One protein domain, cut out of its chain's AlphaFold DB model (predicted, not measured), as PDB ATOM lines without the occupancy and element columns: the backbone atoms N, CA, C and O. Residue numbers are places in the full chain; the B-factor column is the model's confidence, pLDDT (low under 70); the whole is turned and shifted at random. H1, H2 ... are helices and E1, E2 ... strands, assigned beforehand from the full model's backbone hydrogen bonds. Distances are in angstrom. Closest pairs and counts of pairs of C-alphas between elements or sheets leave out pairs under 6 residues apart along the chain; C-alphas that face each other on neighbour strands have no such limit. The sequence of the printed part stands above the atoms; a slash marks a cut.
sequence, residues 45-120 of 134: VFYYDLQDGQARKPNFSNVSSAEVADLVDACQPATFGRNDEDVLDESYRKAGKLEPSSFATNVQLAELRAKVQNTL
ATOM      1  N   VAL A  45      24.903 -55.509  17.777       95.62
ATOM      2  CA  VAL A  45      26.172 -55.090  17.170       95.62
ATOM      3  C   VAL A  45      26.558 -53.705  17.675       95.62
ATOM      4  O   VAL A  45      25.768 -52.753  17.651       95.62
ATOM      5  N   PHE A  46      27.806 -53.598  18.114       96.00
ATOM      6  CA  PHE A  46      28.404 -52.360  18.586       96.00
ATOM      7  C   PHE A  46      29.586 -52.010  17.704       96.00
ATOM      8  O   PHE A  46      30.481 -52.826  17.536       96.00
ATOM      9  N   TYR A  47      29.569 -50.822  17.120       96.00
ATOM     10  CA  TYR A  47      30.600 -50.318  16.227       96.00
ATOM     11  C   TYR A  47      31.455 -49.334  17.005       96.00
ATOM     12  O   TYR A  47      30.899 -48.484  17.697       96.00
ATOM     13  N   TYR A  48      32.773 -49.428  16.887       96.25
ATOM     14  CA  TYR A  48      33.679 -48.437  17.455       96.25
ATOM     15  C   TYR A  48      34.939 -48.291  16.614       96.25
ATOM     16  O   TYR A  48      35.361 -49.236  15.941       96.25
ATOM     17  N   ASP A  49      35.531 -47.107  16.682       94.06
ATOM     18  CA  ASP A  49      36.808 -46.813  16.051       94.06
ATOM     19  C   ASP A  49      37.954 -47.067  17.031       94.06
ATOM     20  O   ASP A  49      37.899 -46.709  18.209       94.06
ATOM     21  N   LEU A  50      39.012 -47.686  16.524       87.38
ATOM     22  CA  LEU A  50      40.297 -47.797  17.190       87.38
ATOM     23  C   LEU A  50      41.159 -46.574  16.858       87.38
ATOM     24  O   LEU A  50      41.003 -45.914  15.829       87.38
ATOM     25  N   GLN A  51      42.142 -46.303  17.716       79.44
ATOM     26  CA  GLN A  51      43.093 -45.204  17.512       79.44
ATOM     27  C   GLN A  51      43.994 -45.405  16.276       79.44
ATOM     28  O   GLN A  51      44.607 -44.452  15.805       79.44
ATOM     29  N   ASP A  52      44.059 -46.625  15.731       82.25
ATOM     30  CA  ASP A  52      44.802 -46.971  14.512       82.25
ATOM     31  C   ASP A  52      44.049 -46.620  13.209       82.25
ATOM     32  O   ASP A  52      44.554 -46.871  12.112       82.25
ATOM     33  N   GLY A  53      42.849 -46.039  13.319       83.06
ATOM     34  CA  GLY A  53      41.993 -45.682  12.190       83.06
ATOM     35  C   GLY A  53      41.168 -46.845  11.633       83.06
ATOM     36  O   GLY A  53      40.521 -46.686  10.597       83.06
ATOM     37  N   GLN A  54      41.179 -48.012  12.281       89.25
ATOM     38  CA  GLN A  54      40.315 -49.132  11.927       89.25
ATOM     39  C   GLN A  54      39.025 -49.127  12.745       89.25
ATOM     40  O   GLN A  54      39.015 -48.804  13.927       89.25
ATOM     41  N   ALA A  55      37.938 -49.592  12.132       93.19
ATOM     42  CA  ALA A  55      36.694 -49.860  12.840       93.19
ATOM     43  C   ALA A  55      36.615 -51.331  13.282       93.19
ATOM     44  O   ALA A  55      37.104 -52.250  12.607       93.19
ATOM     45  N   ARG A  56      35.949 -51.564  14.410       95.31
ATOM     46  CA  ARG A  56      35.593 -52.886  14.936       95.31
ATOM     47  C   ARG A  56      34.091 -52.962  15.174       95.31
ATOM     48  O   ARG A  56      33.421 -51.944  15.340       95.31
ATOM     49  N   LYS A  57      33.553 -54.184  15.131       95.56
ATOM     50  CA  LYS A  57      32.110 -54.429  15.262       95.56
ATOM     51  C   LYS A  57      31.749 -55.729  16.002       95.56
ATOM     52  O   LYS A  57      31.169 -56.628  15.385       95.56
ATOM     53  N   PRO A  58      32.103 -55.876  17.290       95.88
ATOM     54  CA  PRO A  58      31.696 -57.036  18.075       95.88
ATOM     55  C   PRO A  58      30.170 -57.190  18.109       95.88
ATOM     56  O   PRO A  58      29.419 -56.211  18.172       95.88
ATOM     57  N   ASN A  59      29.711 -58.443  18.101       96.25
ATOM     58  CA  ASN A  59      28.318 -58.787  18.367       96.25
ATOM     59  C   ASN A  59      28.196 -59.334  19.790       96.25
ATOM     60  O   ASN A  59      28.634 -60.449  20.065       96.25
ATOM     61  N   PHE A  60      27.543 -58.591  20.682       94.56
ATOM     62  CA  PHE A  60      27.409 -58.959  22.094       94.56
ATOM     63  C   PHE A  60      26.568 -60.217  22.354       94.56
ATOM     64  O   PHE A  60      26.597 -60.745  23.461       94.56
ATOM     65  N   SER A  61      25.862 -60.744  21.350       94.69
ATOM     66  CA  SER A  61      25.203 -62.055  21.455       94.69
ATOM     67  C   SER A  61      26.198 -63.215  21.462       94.69
ATOM     68  O   SER A  61      25.856 -64.302  21.917       94.69
ATOM     69  N   ASN A  62      27.393 -63.008  20.901       94.88
ATOM     70  CA  ASN A  62      28.431 -64.022  20.755       94.88
ATOM     71  C   ASN A  62      29.810 -63.357  20.617       94.88
ATOM     72  O   ASN A  62      30.473 -63.487  19.588       94.88
ATOM     73  N   VAL A  63      30.203 -62.587  21.631       95.94
ATOM     74  CA  VAL A  63      31.478 -61.862  21.644       95.94
ATOM     75  C   VAL A  63      32.569 -62.707  22.300       95.94
ATOM     76  O   VAL A  63      32.328 -63.373  23.310       95.94
ATOM     77  N   SER A  64      33.777 -62.683  21.741       96.25
ATOM     78  CA  SER A  64      34.946 -63.323  22.346       96.25
ATOM     79  C   SER A  64      35.600 -62.436  23.411       96.25
ATOM     80  O   SER A  64      35.477 -61.213  23.398       96.25
ATOM     81  N   SER A  65      36.368 -63.037  24.323       95.75
ATOM     82  CA  SER A  65      37.126 -62.275  25.325       95.75
ATOM     83  C   SER A  65      38.181 -61.352  24.706       95.75
ATOM     84  O   SER A  65      38.481 -60.315  25.285       95.75
ATOM     85  N   ALA A  66      38.732 -61.717  23.542       94.56
ATOM     86  CA  ALA A  66      39.699 -60.894  22.820       94.56
ATOM     87  C   ALA A  66      39.047 -59.619  22.266       94.56
ATOM     88  O   ALA A  66      39.564 -58.534  22.477       94.56
ATOM     89  N   GLU A  67      37.860 -59.727  21.662       94.38
ATOM     90  CA  GLU A  67      37.114 -58.554  21.181       94.38
ATOM     91  C   GLU A  67      36.680 -57.629  22.326       94.38
ATOM     92  O   GLU A  67      36.633 -56.412  22.163       94.38
ATOM     93  N   VAL A  68      36.369 -58.192  23.501       93.75
ATOM     94  CA  VAL A  68      36.091 -57.386  24.699       93.75
ATOM     95  C   VAL A  68      37.354 -56.669  25.182       93.75
ATOM     96  O   VAL A  68      37.260 -55.508  25.567       93.75
ATOM     97  N   ALA A  69      38.519 -57.321  25.148       92.69
ATOM     98  CA  ALA A  69      39.789 -56.687  25.500       92.69
ATOM     99  C   ALA A  69      40.124 -55.534  24.538       92.69
ATOM    100  O   ALA A  69      40.382 -54.428  25.002       92.69
ATOM    101  N   ASP A  70      39.982 -55.746  23.227       92.38
ATOM    102  CA  ASP A  70      40.174 -54.698  22.215       92.38
ATOM    103  C   ASP A  70      39.241 -53.494  22.448       92.38
ATOM    104  O   ASP A  70      39.625 -52.344  22.233       92.38
ATOM    105  N   LEU A  71      37.998 -53.738  22.880       93.44
ATOM    106  CA  LEU A  71      37.050 -52.676  23.222       93.44
ATOM    107  C   LEU A  71      37.466 -51.915  24.489       93.44
ATOM    108  O   LEU A  71      37.315 -50.695  24.548       93.44
ATOM    109  N   VAL A  72      37.979 -52.616  25.503       92.19
ATOM    110  CA  VAL A  72      38.495 -51.989  26.730       92.19
ATOM    111  C   VAL A  72      39.696 -51.104  26.406       92.19
ATOM    112  O   VAL A  72      39.732 -49.965  26.866       92.19
ATOM    113  N   ASP A  73      40.613 -51.579  25.565       90.81
ATOM    114  CA  ASP A  73      41.811 -50.838  25.153       90.81
ATOM    115  C   ASP A  73      41.478 -49.611  24.286       90.81
ATOM    116  O   ASP A  73      42.184 -48.603  24.319       90.81
ATOM    117  N   ALA A  74      40.373 -49.658  23.535       92.38
ATOM    118  CA  ALA A  74      39.875 -48.508  22.784       92.38
ATOM    119  C   ALA A  74      39.325 -47.388  23.689       92.38
ATOM    120  O   ALA A  74      39.289 -46.224  23.279       92.38
ATOM    121  N   CYS A  75      38.884 -47.715  24.907       92.50
ATOM    122  CA  CYS A  75      38.297 -46.744  25.820       92.50
ATOM    123  C   CYS A  75      39.370 -45.865  26.482       92.50
ATOM    124  O   CYS A  75      40.351 -46.346  27.041       92.50
ATOM    125  N   GLN A  76      39.137 -44.556  26.513       89.44
ATOM    126  CA  GLN A  76      39.975 -43.613  27.256       89.44
ATOM    127  C   GLN A  76      39.580 -43.589  28.739       89.44
ATOM    128  O   GLN A  76      38.420 -43.856  29.048       89.44
ATOM    129  N   PRO A  77      40.471 -43.230  29.677       88.31
ATOM    130  CA  PRO A  77      40.094 -43.065  31.079       88.31
ATOM    131  C   PRO A  77      38.917 -42.089  31.242       88.31
ATOM    132  O   PRO A  77      38.932 -40.980  30.702       88.31
ATOM    133  N   ALA A  78      37.879 -42.504  31.969       88.19
ATOM    134  CA  ALA A  78      36.731 -41.648  32.237       88.19
ATOM    135  C   ALA A  78      37.017 -40.723  33.429       88.19
ATOM    136  O   ALA A  78      37.210 -41.189  34.553       88.19
ATOM    137  N   THR A  79      36.993 -39.414  33.188       87.12
ATOM    138  CA  THR A  79      36.979 -38.394  34.241       87.12
ATOM    139  C   THR A  79      35.575 -38.248  34.826       87.12
ATOM    140  O   THR A  79      34.579 -38.704  34.252       87.12
ATOM    141  N   PHE A  80      35.481 -37.612  35.988       83.50
ATOM    142  CA  PHE A  80      34.216 -37.145  36.544       83.50
ATOM    143  C   PHE A  80      34.314 -35.666  36.901       83.50
ATOM    144  O   PHE A  80      35.365 -35.186  37.324       83.50
ATOM    145  N   GLY A  81      33.188 -34.967  36.769       84.00
ATOM    146  CA  GLY A  81      33.081 -33.573  37.174       84.00
ATOM    147  C   GLY A  81      33.115 -33.441  38.696       84.00
ATOM    148  O   GLY A  81      32.264 -34.001  39.393       84.00
ATOM    149  N   ARG A  82      34.076 -32.680  39.218       84.69
ATOM    150  CA  ARG A  82      34.163 -32.276  40.623       84.69
ATOM    151  C   ARG A  82      34.431 -30.777  40.678       84.69
ATOM    152  O   ARG A  82      35.525 -30.347  40.353       84.69
ATOM    153  N   ASN A  83      33.447 -29.997  41.135       84.69
ATOM    154  CA  ASN A  83      33.534 -28.529  41.199       84.69
ATOM    155  C   ASN A  83      33.948 -27.895  39.858       84.69
ATOM    156  O   ASN A  83      34.884 -27.106  39.818       84.69
ATOM    157  N   ASP A  84      33.277 -28.281  38.771       82.44
ATOM    158  CA  ASP A  84      33.571 -27.829  37.400       82.44
ATOM    159  C   ASP A  84      34.951 -28.242  36.844       82.44
ATOM    160  O   ASP A  84      35.331 -27.814  35.755       82.44
ATOM    161  N   GLU A  85      35.681 -29.124  37.534       84.94
ATOM    162  CA  GLU A  85      36.927 -29.721  37.049       84.94
ATOM    163  C   GLU A  85      36.731 -31.190  36.660       84.94
ATOM    164  O   GLU A  85      36.047 -31.949  37.349       84.94
ATOM    165  N   ASP A  86      37.380 -31.608  35.575       81.38
ATOM    166  CA  ASP A  86      37.487 -33.014  35.190       81.38
ATOM    167  C   ASP A  86      38.592 -33.696  36.000       81.38
ATOM    168  O   ASP A  86      39.784 -33.493  35.759       81.38
ATOM    169  N   VAL A  87      38.199 -34.533  36.960       84.19
ATOM    170  CA  VAL A  87      39.133 -35.265  37.820       84.19
ATOM    171  C   VAL A  87      39.184 -36.732  37.405       84.19
ATOM    172  O   VAL A  87      38.154 -37.391  37.258       84.19
ATOM    173  N   LEU A  88      40.401 -37.254  37.235       84.69
ATOM    174  CA  LEU A  88      40.667 -38.684  37.097       84.69
ATOM    175  C   LEU A  88      41.097 -39.240  38.461       84.69
ATOM    176  O   LEU A  88      42.170 -38.904  38.957       84.69
ATOM    177  N   ASP A  89      40.266 -40.094  39.058       83.06
ATOM    178  CA  ASP A  89      40.582 -40.808  40.300       83.06
ATOM    179  C   ASP A  89      40.343 -42.312  40.114       83.06
ATOM    180  O   ASP A  89      39.218 -42.816  40.204       83.06
ATOM    181  N   GLU A  90      41.428 -43.039  39.860       81.50
ATOM    182  CA  GLU A  90      41.406 -44.490  39.652       81.50
ATOM    183  C   GLU A  90      41.110 -45.285  40.936       81.50
ATOM    184  O   GLU A  90      40.751 -46.465  40.857       81.50
ATOM    185  N   SER A  91      41.232 -44.661  42.117       81.50
ATOM    186  CA  SER A  91      40.808 -45.263  43.387       81.50
ATOM    187  C   SER A  91      39.284 -45.244  43.549       81.50
ATOM    188  O   SER A  91      38.729 -46.082  44.262       81.50
ATOM    189  N   TYR A  92      38.607 -44.339  42.833       81.25
ATOM    190  CA  TYR A  92      37.157 -44.182  42.832       81.25
ATOM    191  C   TYR A  92      36.468 -44.902  41.659       81.25
ATOM    192  O   TYR A  92      35.438 -45.549  41.862       81.25
ATOM    193  N   ARG A  93      37.011 -44.842  40.429       76.31
ATOM    194  CA  ARG A  93      36.402 -45.490  39.249       76.31
ATOM    195  C   ARG A  93      37.449 -45.904  38.208       76.31
ATOM    196  O   ARG A  93      38.212 -45.084  37.725       76.31
ATOM    197  N   LYS A  94      37.415 -47.177  37.789       84.75
ATOM    198  CA  LYS A  94      38.268 -47.744  36.717       84.75
ATOM    199  C   LYS A  94      37.546 -47.869  35.371       84.75
ATOM    200  O   LYS A  94      37.748 -48.831  34.639       84.75
ATOM    201  N   ALA A  95      36.608 -46.969  35.093       85.94
ATOM    202  CA  ALA A  95      35.821 -47.063  33.872       85.94
ATOM    203  C   ALA A  95      36.518 -46.352  32.717       85.94
ATOM    204  O   ALA A  95      37.054 -45.258  32.889       85.94
ATOM    205  N   GLY A  96      36.417 -46.951  31.538       89.56
ATOM    206  CA  GLY A  96      36.719 -46.285  30.284       89.56
ATOM    207  C   GLY A  96      35.525 -45.486  29.747       89.56
ATOM    208  O   GLY A  96      34.374 -45.726  30.128       89.56
ATOM    209  N   LYS A  97      35.807 -44.543  28.849       91.06
ATOM    210  CA  LYS A  97      34.852 -43.798  28.028       91.06
ATOM    211  C   LYS A  97      35.214 -43.924  26.547       91.06
ATOM    212  O   LYS A  97      36.388 -43.972  26.188       91.06
ATOM    213  N   LEU A  98      34.194 -43.925  25.699       92.50
ATOM    214  CA  LEU A  98      34.319 -43.678  24.265       92.50
ATOM    215  C   LEU A  98      33.589 -42.378  23.949       92.50
ATOM    216  O   LEU A  98      32.520 -42.115  24.507       92.50
ATOM    217  N   GLU A  99      34.165 -41.569  23.067       90.75
ATOM    218  CA  GLU A  99      33.511 -40.347  22.607       90.75
ATOM    219  C   GLU A  99      32.308 -40.699  21.714       90.75
ATOM    220  O   GLU A  99      32.386 -41.666  20.954       90.75
ATOM    221  N   PRO A 100      31.200 -39.935  21.746       92.06
ATOM    222  CA  PRO A 100      30.004 -40.231  20.949       92.06
ATOM    223  C   PRO A 100      30.248 -40.334  19.438       92.06
ATOM    224  O   PRO A 100      29.490 -40.993  18.737       92.06
ATOM    225  N   SER A 101      31.296 -39.683  18.929       92.19
ATOM    226  CA  SER A 101      31.722 -39.769  17.528       92.19
ATOM    227  C   SER A 101      32.476 -41.054  17.186       92.19
ATOM    228  O   SER A 101      32.649 -41.344  16.010       92.19
ATOM    229  N   SER A 102      32.955 -41.785  18.190       93.19
ATOM    230  CA  SER A 102      33.826 -42.955  18.045       93.19
ATOM    231  C   SER A 102      33.082 -44.274  18.224       93.19
ATOM    232  O   SER A 102      33.719 -45.326  18.202       93.19
ATOM    233  N   PHE A 103      31.761 -44.250  18.438       95.38
ATOM    234  CA  PHE A 103      30.962 -45.466  18.521       95.38
ATOM    235  C   PHE A 103      29.542 -45.300  17.974       95.38
ATOM    236  O   PHE A 103      28.977 -44.210  17.934       95.38
ATOM    237  N   ALA A 104      28.938 -46.422  17.592       94.81
ATOM    238  CA  ALA A 104      27.537 -46.513  17.213       94.81
ATOM    239  C   ALA A 104      26.961 -47.883  17.592       94.81
ATOM    240  O   ALA A 104      27.678 -48.859  17.794       94.81
ATOM    241  N   THR A 105      25.636 -47.985  17.650       93.81
ATOM    242  CA  THR A 105      24.928 -49.257  17.828       93.81
ATOM    243  C   THR A 105      23.813 -49.379  16.801       93.81
ATOM    244  O   THR A 105      23.253 -48.372  16.370       93.81
ATOM    245  N   ASN A 106      23.489 -50.606  16.398       93.75
ATOM    246  CA  ASN A 106      22.367 -50.873  15.502       93.75
ATOM    247  C   ASN A 106      21.064 -51.254  16.225       93.75
ATOM    248  O   ASN A 106      20.114 -51.673  15.561       93.75
ATOM    249  N   VAL A 107      20.998 -51.100  17.553       89.50
ATOM    250  CA  VAL A 107      19.769 -51.324  18.327       89.50
ATOM    251  C   VAL A 107      18.653 -50.406  17.825       89.50
ATOM    252  O   VAL A 107      18.782 -49.180  17.824       89.50
ATOM    253  N   GLN A 108      17.517 -50.990  17.436       85.38
ATOM    254  CA  GLN A 108      16.367 -50.224  16.967       85.38
ATOM    255  C   GLN A 108      15.445 -49.836  18.129       85.38
ATOM    256  O   GLN A 108      14.651 -50.625  18.635       85.38
ATOM    257  N   LEU A 109      15.503 -48.564  18.533       77.69
ATOM    258  CA  LEU A 109      14.713 -48.038  19.657       77.69
ATOM    259  C   LEU A 109      13.228 -47.794  19.333       77.69
ATOM    260  O   LEU A 109      12.437 -47.556  20.246       77.69
ATOM    261  N   ALA A 110      12.819 -47.841  18.062       74.69
ATOM    262  CA  ALA A 110      11.428 -47.595  17.667       74.69
ATOM    263  C   ALA A 110      10.463 -48.612  18.300       74.69
ATOM    264  O   ALA A 110       9.405 -48.237  18.812       74.69
ATOM    265  N   GLU A 111      10.868 -49.882  18.355       68.19
ATOM    266  CA  GLU A 111      10.098 -50.928  19.027       68.19
ATOM    267  C   GLU A 111      10.050 -50.732  20.546       68.19
ATOM    268  O   GLU A 111       9.028 -51.015  21.178       68.19
ATOM    269  N   LEU A 112      11.128 -50.207  21.143       70.06
ATOM    270  CA  LEU A 112      11.166 -49.886  22.569       70.06
ATOM    271  C   LEU A 112      10.198 -48.746  22.893       70.06
ATOM    272  O   LEU A 112       9.431 -48.856  23.845       70.06
ATOM    273  N   ARG A 113      10.181 -47.684  22.080       71.38
ATOM    274  CA  ARG A 113       9.254 -46.559  22.258       71.38
ATOM    275  C   ARG A 113       7.802 -47.025  22.210       71.38
ATOM    276  O   ARG A 113       7.042 -46.660  23.100       71.38
ATOM    277  N   ALA A 114       7.436 -47.846  21.226       69.38
ATOM    278  CA  ALA A 114       6.085 -48.392  21.121       69.38
ATOM    279  C   ALA A 114       5.725 -49.258  22.341       69.38
ATOM    280  O   ALA A 114       4.651 -49.099  22.912       69.38
ATOM    281  N   LYS A 115       6.641 -50.115  22.814       68.19
ATOM    282  CA  LYS A 115       6.434 -50.921  24.031       68.19
ATOM    283  C   LYS A 115       6.268 -50.060  25.284       68.19
ATOM    284  O   LYS A 115       5.366 -50.323  26.074       68.19
ATOM    285  N   VAL A 116       7.097 -49.031  25.462       73.38
ATOM    286  CA  VAL A 116       7.006 -48.103  26.600       73.38
ATOM    287  C   VAL A 116       5.697 -47.317  26.543       73.38
ATOM    288  O   VAL A 116       4.994 -47.245  27.546       73.38
ATOM    289  N   GLN A 117       5.327 -46.792  25.372       70.75
ATOM    290  CA  GLN A 117       4.066 -46.077  25.174       70.75
ATOM    291  C   GLN A 117       2.861 -46.976  25.440       70.75
ATOM    292  O   GLN A 117       1.988 -46.566  26.191       70.75
ATOM    293  N   ASN A 118       2.837 -48.207  24.930       63.66
ATOM    294  CA  ASN A 118       1.736 -49.137  25.188       63.66
ATOM    295  C   ASN A 118       1.685 -49.559  26.665       63.66
ATOM    296  O   ASN A 118       0.609 -49.650  27.246       63.66
ATOM    297  N   THR A 119       2.834 -49.742  27.321       63.06
ATOM    298  CA  THR A 119       2.881 -50.078  28.755       63.06
ATOM    299  C   THR A 119       2.358 -48.928  29.618       63.06
ATOM    300  O   THR A 119       1.581 -49.158  30.545       63.06
ATOM    301  N   LEU A 120       2.750 -47.689  29.301       63.12
ATOM    302  CA  LEU A 120       2.316 -46.489  30.020       63.12
ATOM    303  C   LEU A 120       0.862 -46.101  29.699       63.12
ATOM    304  O   LEU A 120       0.141 -45.673  30.598       63.12
TER     305      LEU A 120
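AT A GLANCE: This is residues 45 to 120 of the 134 residues of an uncharacterized protein of Pterula gracilis (UniProt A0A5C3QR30). Picture a loose, open model in which the short two-stranded ladder of E1 and E4 lies nearest the middle, the small hairpin of E2 and E3 lies far out at one end, and residues 108 to 120, nearly all in H2, stick out at the other. H1 lies off the E1 end of the ladder, reached by a long loop. The printed part has 76 residues, under half of them in named elements, in the order E1, H1, E2, E3, E4, H2; the class is mixed, helices and strands, and both two-stranded sheets, E1 - E4 and E2 - E3, are antiparallel. It is loose, with a radius of gyration of the C-alphas of 16.3 A and spans of 42 by 34 by 22 A.

IN THESE COORDINATES: Find C-alpha 46 at (28.404, -52.360, 18.586), where E1 begins; it runs 10.4 A to residue 49. H1, residues 65 to 74, covers 14.3 A. Next come E2, residues 80 to 82, and E3, residues 85 to 87. E4 is residues 103 to 105. H2, residues 109 to 120, runs 16.2 A to C-alpha 120 at (2.316, -46.489, 30.020).

HOW THE PARTS SIT: Look at E1 and E4, antiparallel at 164 degrees: N 47 and O 104 are 2.8 A apart, within hydrogen-bond range. The closest C-alphas of E1 and H1 are those of Asp 49 and Ala 74, 7.6 A apart. E2 and E3 form a hairpin, with N 82 and O 85 2.8 A apart. H2 is apart from E1 and H1, for instance. In H1 and H2 every O i to N i+4 pair is within hydrogen-bond range.

THE WHOLE: The C-alphas farthest apart are those of Asp 52 and Leu 120, 45.2 A. The printed part has no cut; the links E1 to H1 and E3 to E4 are long. Residues 111, 114 to 115 and 118 to 120 have pLDDT under 70.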